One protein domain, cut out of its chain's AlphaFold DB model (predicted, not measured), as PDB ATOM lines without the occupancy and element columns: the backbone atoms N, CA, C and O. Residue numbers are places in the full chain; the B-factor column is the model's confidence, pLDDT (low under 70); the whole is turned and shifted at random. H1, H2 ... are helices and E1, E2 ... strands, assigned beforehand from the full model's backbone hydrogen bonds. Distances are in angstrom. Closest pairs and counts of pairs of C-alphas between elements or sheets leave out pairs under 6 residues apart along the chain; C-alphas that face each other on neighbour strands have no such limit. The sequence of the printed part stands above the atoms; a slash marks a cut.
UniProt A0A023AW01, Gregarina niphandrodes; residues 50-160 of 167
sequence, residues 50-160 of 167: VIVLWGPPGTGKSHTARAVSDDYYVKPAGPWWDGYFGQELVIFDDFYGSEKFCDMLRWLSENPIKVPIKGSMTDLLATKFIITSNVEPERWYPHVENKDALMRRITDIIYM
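Overview. This is residues 50 to 160 of the 167 residues of a protein of Gregarina niphandrodes (UniProt A0A023AW01). A twisted sheet of five parallel strands runs through the body, with H1 over one face; H2, H3 and the loop of residues 134 to 147 lie on its other side, farther off. The small hairpin of E4 and E5 makes one end of the longest axis, away from the sheet. The printed part has 111 residues with three named helices and seven named strands, in the order E1 H1 E2 E3 H2 E4 E5 E6 H3 E7; the large sheet runs E2 E3 E6 E1 E7, and E4 and E5 are antiparallel. The class is mixed, helices and strands, with under half of the residues in named elements. The whole is compact, with a radius of gyration of the C-alphas of 13.5 A and spans of 37 by 34 by 22 A.

Arrangement. E1, residues 50 to 54, is an inner strand, parallel to E6, residues 128 to 133, with N 53 and O 131 2.8 A apart, and to E7, residues 156 to 159, with N 52 and O 156 2.8 A apart. H1, residues 61 to 66, is on the sheet at a height of 7.4 A, over E6 and along the strands, at 22 degrees to E6 on the local plane; their closest C-alphas are those of Lys 61 and Thr 132, 6.0 A apart. E2, residues 72 to 74, is an edge strand parallel to E3, residues 89 to 92, with N 73 and O 89 2.8 A apart. E3 is parallel to E6, with N 92 and O 130 2.8 A apart. H2, residues 101 to 107, is not on the sheet. E4, residues 114 to 117, and E5, residues 120 to 123, form a hairpin, with N 115 and O 122 2.8 A apart; E5 and E6 are apart. H3, residues 148 to 151, is not on the sheet and only just touches H2, with 3 pairs of C-alphas within 8 A, the closest being those of Leu 105 and Leu 150, 6.1 A apart. E1, H1, E2 and E6, H3, E7 are split strand-helix-strand units, two parallel strands with other strands between them in the sheet, each with a right-handed crossover. Every O i to N i+4 pair is within hydrogen-bond range in H1 and H2; H3 is too short for such a pair.

Along the chain. E1 begins at C-alpha 50 (241.433, 184.411, 208.188) and is 12.9 A long. E6, the longest strand, is 16.7 A long and ends at C-alpha 133 (247.931, 184.308, 196.394). H2, the longest helix, is 10.1 A long, and E7 ends at C-alpha 159 (254.516, 181.461, 203.104).

Size, cuts and confidence. The C-alphas of Gly 119 and Met 160, the two farthest apart, are 38.9 A apart. The links E2 to E3 and E6 to H3 are long, 14 residues each. The printed part has no cut, and no printed residue has a pLDDT under 70.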
ATOM      1  N   VAL A  50     240.998 184.048 209.540       98.62
ATOM      2  CA  VAL A  50     241.433 184.411 208.188       98.62
ATOM      3  C   VAL A  50     242.872 183.964 207.985       98.62
ATOM      4  O   VAL A  50     243.791 184.540 208.562       98.62
ATOM      5  N   ILE A  51     243.071 182.963 207.137       98.69
ATOM      6  CA  ILE A  51     244.387 182.413 206.816       98.69
ATOM      7  C   ILE A  51     244.771 182.852 205.410       98.69
ATOM      8  O   ILE A  51     244.011 182.680 204.456       98.69
ATOM      9  N   VAL A  52     245.979 183.385 205.260       98.75
ATOM     10  CA  VAL A  52     246.571 183.640 203.952       98.75
ATOM     11  C   VAL A  52     247.629 182.595 203.655       98.75
ATOM     12  O   VAL A  52     248.600 182.464 204.392       98.75
ATOM     13  N   LEU A  53     247.486 181.919 202.520       98.56
ATOM     14  CA  LEU A  53     248.516 181.079 201.927       98.56
ATOM     15  C   LEU A  53     249.123 181.838 200.751       98.56
ATOM     16  O   LEU A  53     248.425 182.116 199.773       98.56
ATOM     17  N   TRP A  54     250.410 182.173 200.800       98.50
ATOM     18  CA  TRP A  54     251.045 182.893 199.695       98.50
ATOM     19  C   TRP A  54     252.414 182.342 199.312       98.50
ATOM     20  O   TRP A  54     253.079 181.701 200.113       98.50
ATOM     21  N   GLY A  55     252.829 182.554 198.063       97.62
ATOM     22  CA  GLY A  55     254.129 182.112 197.546       97.62
ATOM     23  C   GLY A  55     254.070 181.676 196.082       97.62
ATOM     24  O   GLY A  55     253.010 181.793 195.472       97.62
ATOM     25  N   PRO A  56     255.161 181.165 195.489       96.81
ATOM     26  CA  PRO A  56     255.228 180.835 194.060       96.81
ATOM     27  C   PRO A  56     254.113 179.887 193.576       96.81
ATOM     28  O   PRO A  56     253.565 179.118 194.371       96.81
ATOM     29  N   PRO A  57     253.747 179.896 192.281       95.69
ATOM     30  CA  PRO A  57     252.820 178.906 191.735       95.69
ATOM     31  C   PRO A  57     253.379 177.482 191.889       95.69
ATOM     32  O   PRO A  57     254.586 177.281 191.986       95.69
ATOM     33  N   GLY A  58     252.497 176.482 191.915       93.25
ATOM     34  CA  GLY A  58     252.908 175.077 192.049       93.25
ATOM     35  C   GLY A  58     253.296 174.640 193.468       93.25
ATOM     36  O   GLY A  58     253.741 173.514 193.642       93.25
ATOM     37  N   THR A  59     253.090 175.478 194.492       95.50
ATOM     38  CA  THR A  59     253.361 175.135 195.905       95.50
ATOM     39  C   THR A  59     252.155 174.562 196.656       95.50
ATOM     40  O   THR A  59     252.200 174.350 197.860       95.50
ATOM     41  N   GLY A  60     251.042 174.291 195.961       95.62
ATOM     42  CA  GLY A  60     249.899 173.567 196.534       95.62
ATOM     43  C   GLY A  60     248.907 174.405 197.345       95.62
ATOM     44  O   GLY A  60     247.940 173.842 197.840       95.62
ATOM     45  N   LYS A  61     249.063 175.734 197.431       97.50
ATOM     46  CA  LYS A  61     248.168 176.650 198.183       97.50
ATOM     47  C   LYS A  61     246.672 176.369 197.976       97.50
ATOM     48  O   LYS A  61     245.929 176.178 198.933       97.50
ATOM     49  N   SER A  62     246.244 176.309 196.717       96.69
ATOM     50  CA  SER A  62     244.853 176.079 196.308       96.69
ATOM     51  C   SER A  62     244.343 174.686 196.685       96.69
ATOM     52  O   SER A  62     243.166 174.530 197.009       96.69
ATOM     53  N   HIS A  63     245.221 173.680 196.659       95.88
ATOM     54  CA  HIS A  63     244.902 172.325 197.102       95.88
ATOM     55  C   HIS A  63     244.776 172.279 198.629       95.88
ATOM     56  O   HIS A  63     243.776 171.796 199.147       95.88
ATOM     57  N   THR A  64     245.750 172.847 199.346       96.19
ATOM     58  CA  THR A  64     245.734 172.955 200.809       96.19
ATOM     59  C   THR A  64     244.473 173.656 201.301       96.19
ATOM     60  O   THR A  64     243.824 173.139 202.197       96.19
ATOM     61  N   ALA A  65     244.072 174.770 200.678       97.44
ATOM     62  CA  ALA A  65     242.859 175.501 201.047       97.44
ATOM     63  C   ALA A  65     241.584 174.643 200.959       97.44
ATOM     64  O   ALA A  65     240.749 174.688 201.857       97.44
ATOM     65  N   ARG A  66     241.446 173.846 199.891       96.88
ATOM     66  CA  ARG A  66     240.286 172.960 199.675       96.88
ATOM     67  C   ARG A  66     240.312 171.717 200.561       96.88
ATOM     68  O   ARG A  66     239.264 171.157 200.830       96.88
ATOM     69  N   ALA A  67     241.486 171.301 201.026       96.06
ATOM     70  CA  ALA A  67     241.634 170.146 201.908       96.06
ATOM     71  C   ALA A  67     241.261 170.435 203.378       96.06
ATOM     72  O   ALA A  67     241.241 169.512 204.185       96.06
ATOM     73  N   VAL A  68     240.999 171.698 203.747       95.56
ATOM     74  CA  VAL A  68     240.684 172.088 205.136       95.56
ATOM     75  C   VAL A  68     239.284 171.648 205.575       95.56
ATOM     76  O   VAL A  68     239.080 171.342 206.747       95.56
ATOM     77  N   SER A  69     238.313 171.649 204.665       94.38
ATOM     78  CA  SER A  69     236.910 171.324 204.946       94.38
ATOM     79  C   SER A  69     236.264 170.789 203.677       94.38
ATOM     80  O   SER A  69     236.627 171.239 202.597       94.38
ATOM     81  N   ASP A  70     235.276 169.905 203.802       94.12
ATOM     82  CA  ASP A  70     234.415 169.502 202.681       94.12
ATOM     83  C   ASP A  70     233.267 170.506 202.441       94.12
ATOM     84  O   ASP A  70     232.702 170.563 201.350       94.12
ATOM     85  N   ASP A  71     232.941 171.332 203.444       94.81
ATOM     86  CA  ASP A  71     231.964 172.419 203.345       94.81
ATOM     87  C   ASP A  71     232.680 173.751 203.101       94.81
ATOM     88  O   ASP A  71     233.013 174.490 204.035       94.81
ATOM     89  N   TYR A  72     232.974 174.034 201.831       98.12
ATOM     90  CA  TYR A  72     233.578 175.293 201.413       98.12
ATOM     91  C   TYR A  72     232.866 175.922 200.220       98.12
ATOM     92  O   TYR A  72     232.277 175.262 199.367       98.12
ATOM     93  N   TYR A  73     233.003 177.240 200.123       98.56
ATOM     94  CA  TYR A  73     232.603 178.021 198.965       98.56
ATOM     95  C   TYR A  73     233.815 178.737 198.371       98.56
ATOM     96  O   TYR A  73     234.451 179.553 199.036       98.56
ATOM     97  N   VAL A  74     234.138 178.459 197.105       98.31
ATOM     98  CA  VAL A  74     235.159 179.227 196.375       98.31
ATOM     99  C   VAL A  74     234.493 180.463 195.800       98.31
ATOM    100  O   VAL A  74     233.659 180.362 194.902       98.31
ATOM    101  N   LYS A  75     234.867 181.632 196.313       98.00
ATOM    102  CA  LYS A  75     234.324 182.914 195.880       98.00
ATOM    103  C   LYS A  75     234.901 183.273 194.500       98.00
ATOM    104  O   LYS A  75     236.095 183.561 194.416       98.00
ATOM    105  N   PRO A  76     234.093 183.290 193.417       95.94
ATOM    106  CA  PRO A  76     234.554 183.776 192.121       95.94
ATOM    107  C   PRO A  76     234.838 185.276 192.195       95.94
ATOM    108  O   PRO A  76     234.252 185.977 193.018       95.94
ATOM    109  N   ALA A  77     235.686 185.788 191.306       92.12
ATOM    110  CA  ALA A  77     235.946 187.220 191.226       92.12
ATOM    111  C   ALA A  77     234.675 188.021 190.890       92.12
ATOM    112  O   ALA A  77     233.837 187.595 190.089       92.12
ATOM    113  N   GLY A  78     234.561 189.217 191.465       92.44
ATOM    114  CA  GLY A  78     233.485 190.162 191.183       92.44
ATOM    115  C   GLY A  78     232.422 190.193 192.282       92.44
ATOM    116  O   GLY A  78     232.579 189.595 193.337       92.44
ATOM    117  N   PRO A  79     231.301 190.898 192.086       92.69
ATOM    118  CA  PRO A  79     230.409 191.201 193.201       92.69
ATOM    119  C   PRO A  79     229.606 189.992 193.693       92.69
ATOM    120  O   PRO A  79     229.176 189.994 194.840       92.69
ATOM    121  N   TRP A  80     229.381 188.984 192.847       96.69
ATOM    122  CA  TRP A  80     228.375 187.946 193.071       96.69
ATOM    123  C   TRP A  80     228.856 186.799 193.962       96.69
ATOM    124  O   TRP A  80     230.003 186.359 193.894       96.69
ATOM    125  N   TRP A  81     227.926 186.291 194.768       98.12
ATOM    126  CA  TRP A  81     228.093 185.155 195.674       98.12
ATOM    127  C   TRP A  81     227.192 183.970 195.279       98.12
ATOM    128  O   TRP A  81     226.687 183.245 196.132       98.12
ATOM    129  N   ASP A  82     226.922 183.809 193.980       97.00
ATOM    130  CA  ASP A  82     226.057 182.740 193.473       97.00
ATOM    131  C   ASP A  82     226.584 181.355 193.881       97.00
ATOM    132  O   ASP A  82     227.736 181.020 193.625       97.00
ATOM    133  N   GLY A  83     225.722 180.536 194.488       96.06
ATOM    134  CA  GLY A  83     226.101 179.221 195.021       96.06
ATOM    135  C   GLY A  83     226.603 179.243 196.469       96.06
ATOM    136  O   GLY A  83     226.856 178.180 197.039       96.06
ATOM    137  N   TYR A  84     226.700 180.422 197.094       97.94
ATOM    138  CA  TYR A  84     226.882 180.520 198.535       97.94
ATOM    139  C   TYR A  84     225.558 180.230 199.254       97.94
ATOM    140  O   TYR A  84     224.578 180.967 199.118       97.94
ATOM    141  N   PHE A  85     225.544 179.162 200.043       96.38
ATOM    142  CA  PHE A  85     224.392 178.673 200.804       96.38
ATOM    143  C   PHE A  85     224.638 178.697 202.317       96.38
ATOM    144  O   PHE A  85     223.936 178.026 203.067       96.38
ATOM    145  N   GLY A  86     225.615 179.489 202.771       95.25
ATOM    146  CA  GLY A  86     225.964 179.584 204.187       95.25
ATOM    147  C   GLY A  86     227.138 178.701 204.603       95.25
ATOM    148  O   GLY A  86     227.276 178.451 205.795       95.25
ATOM    149  N   GLN A  87     227.969 178.257 203.651       97.50
ATOM    150  CA  GLN A  87     229.156 177.449 203.932       97.50
ATOM    151  C   GLN A  87     230.038 178.125 204.988       97.50
ATOM    152  O   GLN A  87     230.197 179.357 204.985       97.50
ATOM    153  N   GLU A  88     230.608 177.313 205.881       95.75
ATOM    154  CA  GLU A  88     231.433 177.794 206.993       95.75
ATOM    155  C   GLU A  88     232.752 178.410 206.501       95.75
ATOM    156  O   GLU A  88     233.184 179.453 207.006       95.75
ATOM    157  N   LEU A  89     233.368 177.774 205.496       98.19
ATOM    158  CA  LEU A  89     234.635 178.179 204.898       98.19
ATOM    159  C   LEU A  89     234.419 178.871 203.547       98.19
ATOM    160  O   LEU A  89     233.818 178.315 202.628       98.19
ATOM    161  N   VAL A  90     234.985 180.065 203.390       98.62
ATOM    162  CA  VAL A  90     235.067 180.762 202.101       98.62
ATOM    163  C   VAL A  90     236.516 180.828 201.634       98.62
ATOM    164  O   VAL A  90     237.403 181.256 202.370       98.62
ATOM    165  N   ILE A  91     236.755 180.440 200.385       98.75
ATOM    166  CA  ILE A  91     238.076 180.461 199.759       98.75
ATOM    167  C   ILE A  91     238.112 181.561 198.700       98.75
ATOM    168  O   ILE A  91     237.331 181.543 197.749       98.75
ATOM    169  N   PHE A  92     239.049 182.492 198.842       98.56
ATOM    170  CA  PHE A  92     239.450 183.418 197.787       98.56
ATOM    171  C   PHE A  92     240.687 182.839 197.100       98.56
ATOM    172  O   PHE A  92     241.796 182.944 197.623       98.56
ATOM    173  N   ASP A  93     240.484 182.173 195.966       97.56
ATOM    174  CA  ASP A  93     241.568 181.499 195.249       97.56
ATOM    175  C   ASP A  93     242.251 182.454 194.259       97.56
ATOM    176  O   ASP A  93     241.571 183.184 193.539       97.56
ATOM    177  N   ASP A  94     243.584 182.436 194.230       95.94
ATOM    178  CA  ASP A  94     244.434 183.240 193.343       95.94
ATOM    179  C   ASP A  94     244.134 184.751 193.423       95.94
ATOM    180  O   ASP A  94     243.858 185.446 192.444       95.94
ATOM    181  N   PHE A  95     244.138 185.265 194.651       97.81
ATOM    182  CA  PHE A  95     243.737 186.623 194.980       97.81
ATOM    183  C   PHE A  95     244.865 187.644 194.777       97.81
ATOM    184  O   PHE A  95     245.961 187.495 195.318       97.81
ATOM    185  N   TYR A  96     244.568 188.740 194.072       96.00
ATOM    186  CA  TYR A  96     245.492 189.863 193.829       96.00
ATOM    187  C   TYR A  96     244.843 191.228 194.099       96.00
ATOM    188  O   TYR A  96     245.141 192.201 193.413       96.00
ATOM    189  N   GLY A  97     243.901 191.306 195.046       95.31
ATOM    190  CA  GLY A  97     243.126 192.538 195.264       95.31
ATOM    191  C   GLY A  97     242.048 192.777 194.205       95.31
ATOM    192  O   GLY A  97     241.710 193.920 193.909       95.31
ATOM    193  N   SER A  98     241.512 191.703 193.618       93.88
ATOM    194  CA  SER A  98     240.437 191.761 192.618       93.88
ATOM    195  C   SER A  98     239.111 192.281 193.184       93.88
ATOM    196  O   SER A  98     238.275 192.793 192.440       93.88
ATOM    197  N   GLU A  99     238.920 192.159 194.496       95.88
ATOM    198  CA  GLU A  99     237.731 192.615 195.212       95.88
ATOM    199  C   GLU A  99     237.935 194.020 195.776       95.88
ATOM    200  O   GLU A  99     239.054 194.451 196.038       95.88
ATOM    201  N   LYS A 100     236.850 194.767 195.997       96.12
ATOM    202  CA  LYS A 100     236.966 196.112 196.576       96.12
ATOM    203  C   LYS A 100     237.491 196.022 198.008       96.12
ATOM    204  O   LYS A 100     236.966 195.254 198.814       96.12
ATOM    205  N   PHE A 101     238.429 196.903 198.362       96.88
ATOM    206  CA  PHE A 101     239.010 196.958 199.709       96.88
ATOM    207  C   PHE A 101     237.936 197.036 200.806       96.88
ATOM    208  O   PHE A 101     237.950 196.255 201.755       96.88
ATOM    209  N   CYS A 102     236.941 197.914 200.638       96.12
ATOM    210  CA  CYS A 102     235.834 198.052 201.586       96.12
ATOM    211  C   CYS A 102     235.003 196.770 201.734       96.12
ATOM    212  O   CYS A 102     234.559 196.465 202.841       96.12
ATOM    213  N   ASP A 103     234.787 196.024 200.651       96.44
ATOM    214  CA  ASP A 103     234.011 194.785 200.699       96.44
ATOM    215  C   ASP A 103     234.801 193.677 201.401       96.44
ATOM    216  O   ASP A 103     234.253 193.032 202.294       96.44
ATOM    217  N   MET A 104     236.110 193.559 201.146       97.31
ATOM    218  CA  MET A 104     236.975 192.650 201.909       97.31
ATOM    219  C   MET A 104     236.947 192.945 203.412       97.31
ATOM    220  O   MET A 104     236.774 192.032 204.217       97.31
ATOM    221  N   LEU A 105     237.048 194.216 203.818       97.19
ATOM    222  CA  LEU A 105     236.973 194.586 205.237       97.19
ATOM    223  C   LEU A 105     235.631 194.215 205.882       97.19
ATOM    224  O   LEU A 105     235.593 193.892 207.074       97.19
ATOM    225  N   ARG A 106     234.537 194.291 205.116       95.81
ATOM    226  CA  ARG A 106     233.193 193.918 205.573       95.81
ATOM    227  C   ARG A 106     233.069 192.405 205.703       95.81
ATOM    228  O   ARG A 106     232.646 191.938 206.762       95.81
ATOM    229  N   TRP A 107     233.462 191.650 204.678       96.75
ATOM    230  CA  TRP A 107     233.375 190.187 204.663       96.75
ATOM    231  C   TRP A 107     234.164 189.549 205.807       96.75
ATOM    232  O   TRP A 107     233.621 188.716 206.537       96.75
ATOM    233  N   LEU A 108     235.380 190.044 206.045       97.00
ATOM    234  CA  LEU A 108     236.296 189.575 207.087       97.00
ATOM    235  C   LEU A 108     236.035 190.200 208.476       97.00
ATOM    236  O   LEU A 108     236.950 190.322 209.287       97.00
ATOM    237  N   SER A 109     234.817 190.672 208.754       93.81
ATOM    238  CA  SER A 109     234.436 191.224 210.065       93.81
ATOM    239  C   SER A 109     233.382 190.375 210.771       93.81
ATOM    240  O   SER A 109     232.673 189.609 210.135       93.81
ATOM    241  N   GLU A 110     233.227 190.559 212.080       91.06
ATOM    242  CA  GLU A 110     232.167 189.956 212.905       91.06
ATOM    243  C   GLU A 110     230.753 190.491 212.593       91.06
ATOM    244  O   GLU A 110     229.747 189.966 213.078       91.06
ATOM    245  N   ASN A 111     230.653 191.546 211.777       89.81
ATOM    246  CA  ASN A 111     229.379 192.201 211.528       89.81
ATOM    247  C   ASN A 111     228.425 191.301 210.717       89.81
ATOM    248  O   ASN A 111     228.843 190.704 209.714       89.81
ATOM    249  N   PRO A 112     227.132 191.265 211.092       89.50
ATOM    250  CA  PRO A 112     226.076 190.734 210.243       89.50
ATOM    251  C   PRO A 112     226.027 191.511 208.934       89.50
ATOM    252  O   PRO A 112     225.778 192.718 208.921       89.50
ATOM    253  N   ILE A 113     226.247 190.816 207.824       93.12
ATOM    254  CA  ILE A 113     226.162 191.401 206.492       93.12
ATOM    255  C   ILE A 113     225.484 190.438 205.534       93.12
ATOM    256  O   ILE A 113     225.555 189.217 205.685       93.12
ATOM    257  N   LYS A 114     224.875 191.019 204.506       95.00
ATOM    258  CA  LYS A 114     224.364 190.284 203.361       95.00
ATOM    259  C   LYS A 114     225.305 190.431 202.174       95.00
ATOM    260  O   LYS A 114     225.912 191.488 201.989       95.00
ATOM    261  N   VAL A 115     225.392 189.376 201.379       96.81
ATOM    262  CA  VAL A 115     226.147 189.322 200.130       96.81
ATOM    263  C   VAL A 115     225.193 189.132 198.948       96.81
ATOM    264  O   VAL A 115     224.173 188.447 199.086       96.81
ATOM    265  N   PRO A 116     225.471 189.767 197.797       97.56
ATOM    266  CA  PRO A 116     224.563 189.731 196.662       97.56
ATOM    267  C   PRO A 116     224.666 188.401 195.917       97.56
ATOM    268  O   PRO A 116     225.750 187.946 195.557       97.56
ATOM    269  N   ILE A 117     223.508 187.824 195.625       96.81
ATOM    270  CA  ILE A 117     223.333 186.697 194.707       96.81
ATOM    271  C   ILE A 117     222.411 187.154 193.577       96.81
ATOM    272  O   ILE A 117     221.730 188.176 193.697       96.81
ATOM    273  N   LYS A 118     222.361 186.446 192.456       93.00
ATOM    274  CA  LYS A 118     221.482 186.850 191.353       93.00
ATOM    275  C   LYS A 118     220.024 186.913 191.809       93.00
ATOM    276  O   LYS A 118     219.453 185.931 192.274       93.00
ATOM    277  N   GLY A 119     219.430 188.098 191.670       93.50
ATOM    278  CA  GLY A 119     218.029 188.363 192.006       93.50
ATOM    279  C   GLY A 119     217.711 188.454 193.503       93.50
ATOM    280  O   GLY A 119     216.542 188.618 193.840       93.50
ATOM    281  N   SER A 120     218.698 188.359 194.403       94.94
ATOM    282  CA  SER A 120     218.463 188.429 195.851       94.94
ATOM    283  C   SER A 120     219.736 188.787 196.636       94.94
ATOM    284  O   SER A 120     220.757 189.202 196.091       94.94
ATOM    285  N   MET A 121     219.673 188.657 197.955       96.81
ATOM    286  CA  MET A 121     220.781 188.809 198.888       96.81
ATOM    287  C   MET A 121     220.697 187.668 199.903       96.81
ATOM    288  O   MET A 121     219.604 187.344 200.366       96.81
ATOM    289  N   THR A 122     221.831 187.095 200.290       95.62
ATOM    290  CA  THR A 122     221.900 186.062 201.337       95.62
ATOM    291  C   THR A 122     222.780 186.524 202.493       95.62
ATOM    292  O   THR A 122     223.626 187.399 202.309       95.62
ATOM    293  N   ASP A 123     222.565 185.996 203.695       95.31
ATOM    294  CA  ASP A 123     223.413 186.302 204.851       95.31
ATOM    295  C   ASP A 123     224.784 185.636 204.689       95.31
ATOM    296  O   ASP A 123     224.865 184.452 204.369       95.31
ATOM    297  N   LEU A 124     225.867 186.384 204.915       96.06
ATOM    298  CA  LEU A 124     227.203 185.798 204.997       96.06
ATOM    299  C   LEU A 124     227.365 185.173 206.381       96.06
ATOM    300  O   LEU A 124     227.466 185.905 207.365       96.06
ATOM    301  N   LEU A 125     227.385 183.841 206.448       95.44
ATOM    302  CA  LEU A 125     227.486 183.075 207.696       95.44
ATOM    303  C   LEU A 125     228.907 182.562 207.969       95.44
ATOM    304  O   LEU A 125     229.193 182.146 209.086       95.44
ATOM    305  N   ALA A 126     229.791 182.640 206.971       96.25
ATOM    306  CA  ALA A 126     231.139 182.094 207.013       96.25
ATOM    307  C   ALA A 126     231.927 182.601 208.224       96.25
ATOM    308  O   ALA A 126     231.950 183.803 208.515       96.25
ATOM    309  N   THR A 127     232.593 181.684 208.912       95.69
ATOM    310  CA  THR A 127     233.438 181.963 210.081       95.69
ATOM    311  C   THR A 127     234.915 181.761 209.769       95.69
ATOM    312  O   THR A 127     235.755 182.253 210.519       95.69
ATOM    313  N   LYS A 128     235.237 181.097 208.651       97.56
ATOM    314  CA  LYS A 128     236.603 180.849 208.192       97.56
ATOM    315  C   LYS A 128     236.800 181.370 206.779       97.56
ATOM    316  O   LYS A 128     235.945 181.205 205.907       97.56
ATOM    317  N   PHE A 129     237.958 181.965 206.547       98.56
ATOM    318  CA  PHE A 129     238.372 182.461 205.248       98.56
ATOM    319  C   PHE A 129     239.786 181.990 204.944       98.56
ATOM    320  O   PHE A 129     240.690 182.181 205.754       98.56
ATOM    321  N   ILE A 130     239.988 181.422 203.759       98.81
ATOM    322  CA  ILE A 130     241.324 181.126 203.243       98.81
ATOM    323  C   ILE A 130     241.541 181.940 201.979       98.81
ATOM    324  O   ILE A 130     240.730 181.905 201.057       98.81
ATOM    325  N   ILE A 131     242.641 182.679 201.933       98.75
ATOM    326  CA  ILE A 131     243.031 183.477 200.774       98.75
ATOM    327  C   ILE A 131     244.321 182.886 200.232       98.75
ATOM    328  O   ILE A 131     245.320 182.832 200.945       98.75
ATOM    329  N   THR A 132     244.315 182.444 198.980       98.50
ATOM    330  CA  THR A 132     245.533 181.991 198.305       98.50
ATOM    331  C   THR A 132     246.042 183.095 197.382       98.50
ATOM    332  O   THR A 132     245.252 183.806 196.766       98.50
ATOM    333  N   SER A 133     247.357 183.290 197.286       98.25
ATOM    334  CA  SER A 133     247.931 184.308 196.394       98.25
ATOM    335  C   SER A 133     249.359 183.972 195.975       98.25
ATOM    336  O   SER A 133     250.097 183.338 196.727       98.25
ATOM    337  N   ASN A 134     249.795 184.410 194.792       97.88
ATOM    338  CA  ASN A 134     251.223 184.368 194.450       97.88
ATOM    339  C   ASN A 134     252.001 185.602 194.936       97.88
ATOM    340  O   ASN A 134     253.224 185.636 194.823       97.88
ATOM    341  N   VAL A 135     251.314 186.602 195.495       96.94
ATOM    342  CA  VAL A 135     251.926 187.805 196.066       96.94
ATOM    343  C   VAL A 135     251.550 187.953 197.537       96.94
ATOM    344  O   VAL A 135     250.516 187.467 197.990       96.94
ATOM    345  N   GLU A 136     252.402 188.630 198.298       96.81
ATOM    346  CA  GLU A 136     252.141 188.908 199.711       96.81
ATOM    347  C   GLU A 136     250.930 189.852 199.909       96.81
ATOM    348  O   GLU A 136     250.703 190.732 199.068       96.81
ATOM    349  N   PRO A 137     250.182 189.735 201.028       97.06
ATOM    350  CA  PRO A 137     249.001 190.559 201.323       97.06
ATOM    351  C   PRO A 137     249.186 192.068 201.205       97.06
ATOM    352  O   PRO A 137     248.295 192.776 200.733       97.06
ATOM    353  N   GLU A 138     250.363 192.562 201.590       96.19
ATOM    354  CA  GLU A 138     250.688 193.989 201.576       96.19
ATOM    355  C   GLU A 138     250.643 194.588 200.157       96.19
ATOM    356  O   GLU A 138     250.435 195.794 199.984       96.19
ATOM    357  N   ARG A 139     250.782 193.744 199.122       96.81
ATOM    358  CA  ARG A 139     250.767 194.142 197.707       96.81
ATOM    359  C   ARG A 139     249.394 194.077 197.044       96.81
ATOM    360  O   ARG A 139     249.270 194.572 195.929       96.81
ATOM    361  N   TRP A 140     248.370 193.508 197.681       97.75
ATOM    362  CA  TRP A 140     247.050 193.344 197.049       97.75
ATOM    363  C   TRP A 140     246.372 194.677 196.712       97.75
ATOM    364  O   TRP A 140     245.680 194.782 195.708       97.75
ATOM    365  N   TYR A 141     246.585 195.708 197.531       97.56
ATOM    366  CA  TYR A 141     245.935 197.011 197.379       97.56
ATOM    367  C   TYR A 141     246.963 198.137 197.253       97.56
ATOM    368  O   TYR A 141     247.129 198.915 198.193       97.56
ATOM    369  N   PRO A 142     247.666 198.259 196.114       95.88
ATOM    370  CA  PRO A 142     248.774 199.207 195.968       95.88
ATOM    371  C   PRO A 142     248.351 200.678 196.109       95.88
ATOM    372  O   PRO A 142     249.177 201.522 196.434       95.88
ATOM    373  N   HIS A 143     247.071 200.989 195.894       95.88
ATOM    374  CA  HIS A 143     246.521 202.347 195.990       95.88
ATOM    375  C   HIS A 143     245.967 202.704 197.377       95.88
ATOM    376  O   HIS A 143     245.441 203.798 197.559       95.88
ATOM    377  N   VAL A 144     246.035 201.785 198.343       96.00
ATOM    378  CA  VAL A 144     245.582 202.023 199.716       96.00
ATOM    379  C   VAL A 144     246.809 202.241 200.592       96.00
ATOM    380  O   VAL A 144     247.606 201.323 200.777       96.00
ATOM    381  N   GLU A 145     246.945 203.453 201.132       92.44
ATOM    382  CA  GLU A 145     248.089 203.836 201.971       92.44
ATOM    383  C   GLU A 145     248.113 203.067 203.298       92.44
ATOM    384  O   GLU A 145     249.133 202.486 203.655       92.44
ATOM    385  N   ASN A 146     246.983 203.023 204.015       94.38
ATOM    386  CA  ASN A 146     246.866 202.311 205.287       94.38
ATOM    387  C   ASN A 146     246.074 201.007 205.116       94.38
ATOM    388  O   ASN A 146     244.860 201.023 204.883       94.38
ATOM    389  N   LYS A 147     246.762 199.874 205.295       96.31
ATOM    390  CA  LYS A 147     246.175 198.528 205.236       96.31
ATOM    391  C   LYS A 147     245.976 197.887 206.611       96.31
ATOM    392  O   LYS A 147     245.502 196.755 206.669       96.31
ATOM    393  N   ASP A 148     246.223 198.599 207.712       97.12
ATOM    394  CA  ASP A 148     246.136 198.082 209.090       97.12
ATOM    395  C   ASP A 148     244.770 197.458 209.381       97.12
ATOM    396  O   ASP A 148     244.652 196.446 210.073       97.12
ATOM    397  N   ALA A 149     243.711 198.040 208.810       96.75
ATOM    398  CA  ALA A 149     242.359 197.517 208.927       96.75
ATOM    399  C   ALA A 149     242.218 196.105 208.334       96.75
ATOM    400  O   ALA A 149     241.500 195.283 208.907       96.75
ATOM    401  N   LEU A 150     242.873 195.817 207.211       97.56
ATOM    402  CA  LEU A 150     242.895 194.483 206.617       97.56
ATOM    403  C   LEU A 150     243.840 193.576 207.402       97.56
ATOM    404  O   LEU A 150     243.436 192.495 207.817       97.56
ATOM    405  N   MET A 151     245.056 194.050 207.676       97.56
ATOM    406  CA  MET A 151     246.099 193.255 208.324       97.56
ATOM    407  C   MET A 151     245.674 192.754 209.709       97.56
ATOM    408  O   MET A 151     245.859 191.582 210.007       97.56
ATOM    409  N   ARG A 152     244.979 193.565 210.521       97.44
ATOM    410  CA  ARG A 152     244.465 193.135 211.842       97.44
ATOM    411  C   ARG A 152     243.355 192.072 211.800       97.44
ATOM    412  O   ARG A 152     242.944 191.576 212.853       97.44
ATOM    413  N   ARG A 153     242.766 191.828 210.623       97.50
ATOM    414  CA  ARG A 153     241.734 190.800 210.398       97.50
ATOM    415  C   ARG A 153     242.334 189.491 209.910       97.50
ATOM    416  O   ARG A 153     241.670 188.475 210.044       97.50
ATOM    417  N   ILE A 154     243.547 189.524 209.362       98.25
ATOM    418  CA  ILE A 154     244.283 188.320 208.996       98.25
ATOM    419  C   ILE A 154     244.781 187.669 210.289       98.25
ATOM    420  O   ILE A 154     245.458 188.316 211.086       98.25
ATOM    421  N   THR A 155     244.393 186.416 210.514       98.25
ATOM    422  CA  THR A 155     244.823 185.624 211.671       98.25
ATOM    423  C   THR A 155     246.245 185.128 211.463       98.25
ATOM    424  O   THR A 155     247.092 185.375 212.312       98.25
ATOM    425  N   ASP A 156     246.512 184.506 210.310       98.25
ATOM    426  CA  ASP A 156     247.809 183.910 209.992       98.25
ATOM    427  C   ASP A 156     248.200 184.153 208.534       98.25
ATOM    428  O   ASP A 156     247.369 184.124 207.623       98.25
ATOM    429  N   ILE A 157     249.496 184.370 208.314       98.44
ATOM    430  CA  ILE A 157     250.101 184.517 206.989       98.44
ATOM    431  C   ILE A 157     251.166 183.435 206.842       98.44
ATOM    432  O   ILE A 157     252.203 183.472 207.500       98.44
ATOM    433  N   ILE A 158     250.916 182.482 205.952       98.19
ATOM    434  CA  ILE A 158     251.759 181.311 205.731       98.19
ATOM    435  C   ILE A 158     252.406 181.433 204.354       98.19
ATOM    436  O   ILE A 158     251.725 181.464 203.326       98.19
ATOM    437  N   TYR A 159     253.737 181.498 204.337       98.06
ATOM    438  CA  TYR A 159     254.516 181.461 203.104       98.06
ATOM    439  C   TYR A 159     254.777 180.011 202.682       98.06
ATOM    440  O   TYR A 159     255.329 179.225 203.449       98.06
ATOM    441  N   MET A 160     254.391 179.660 201.457       96.56
ATOM    442  CA  MET A 160     254.543 178.333 200.865       96.56
ATOM    443  C   MET A 160     255.541 178.397 199.709       96.56
ATOM    444  O   MET A 160     255.233 178.947 198.649       96.56
TER     445      MET A 160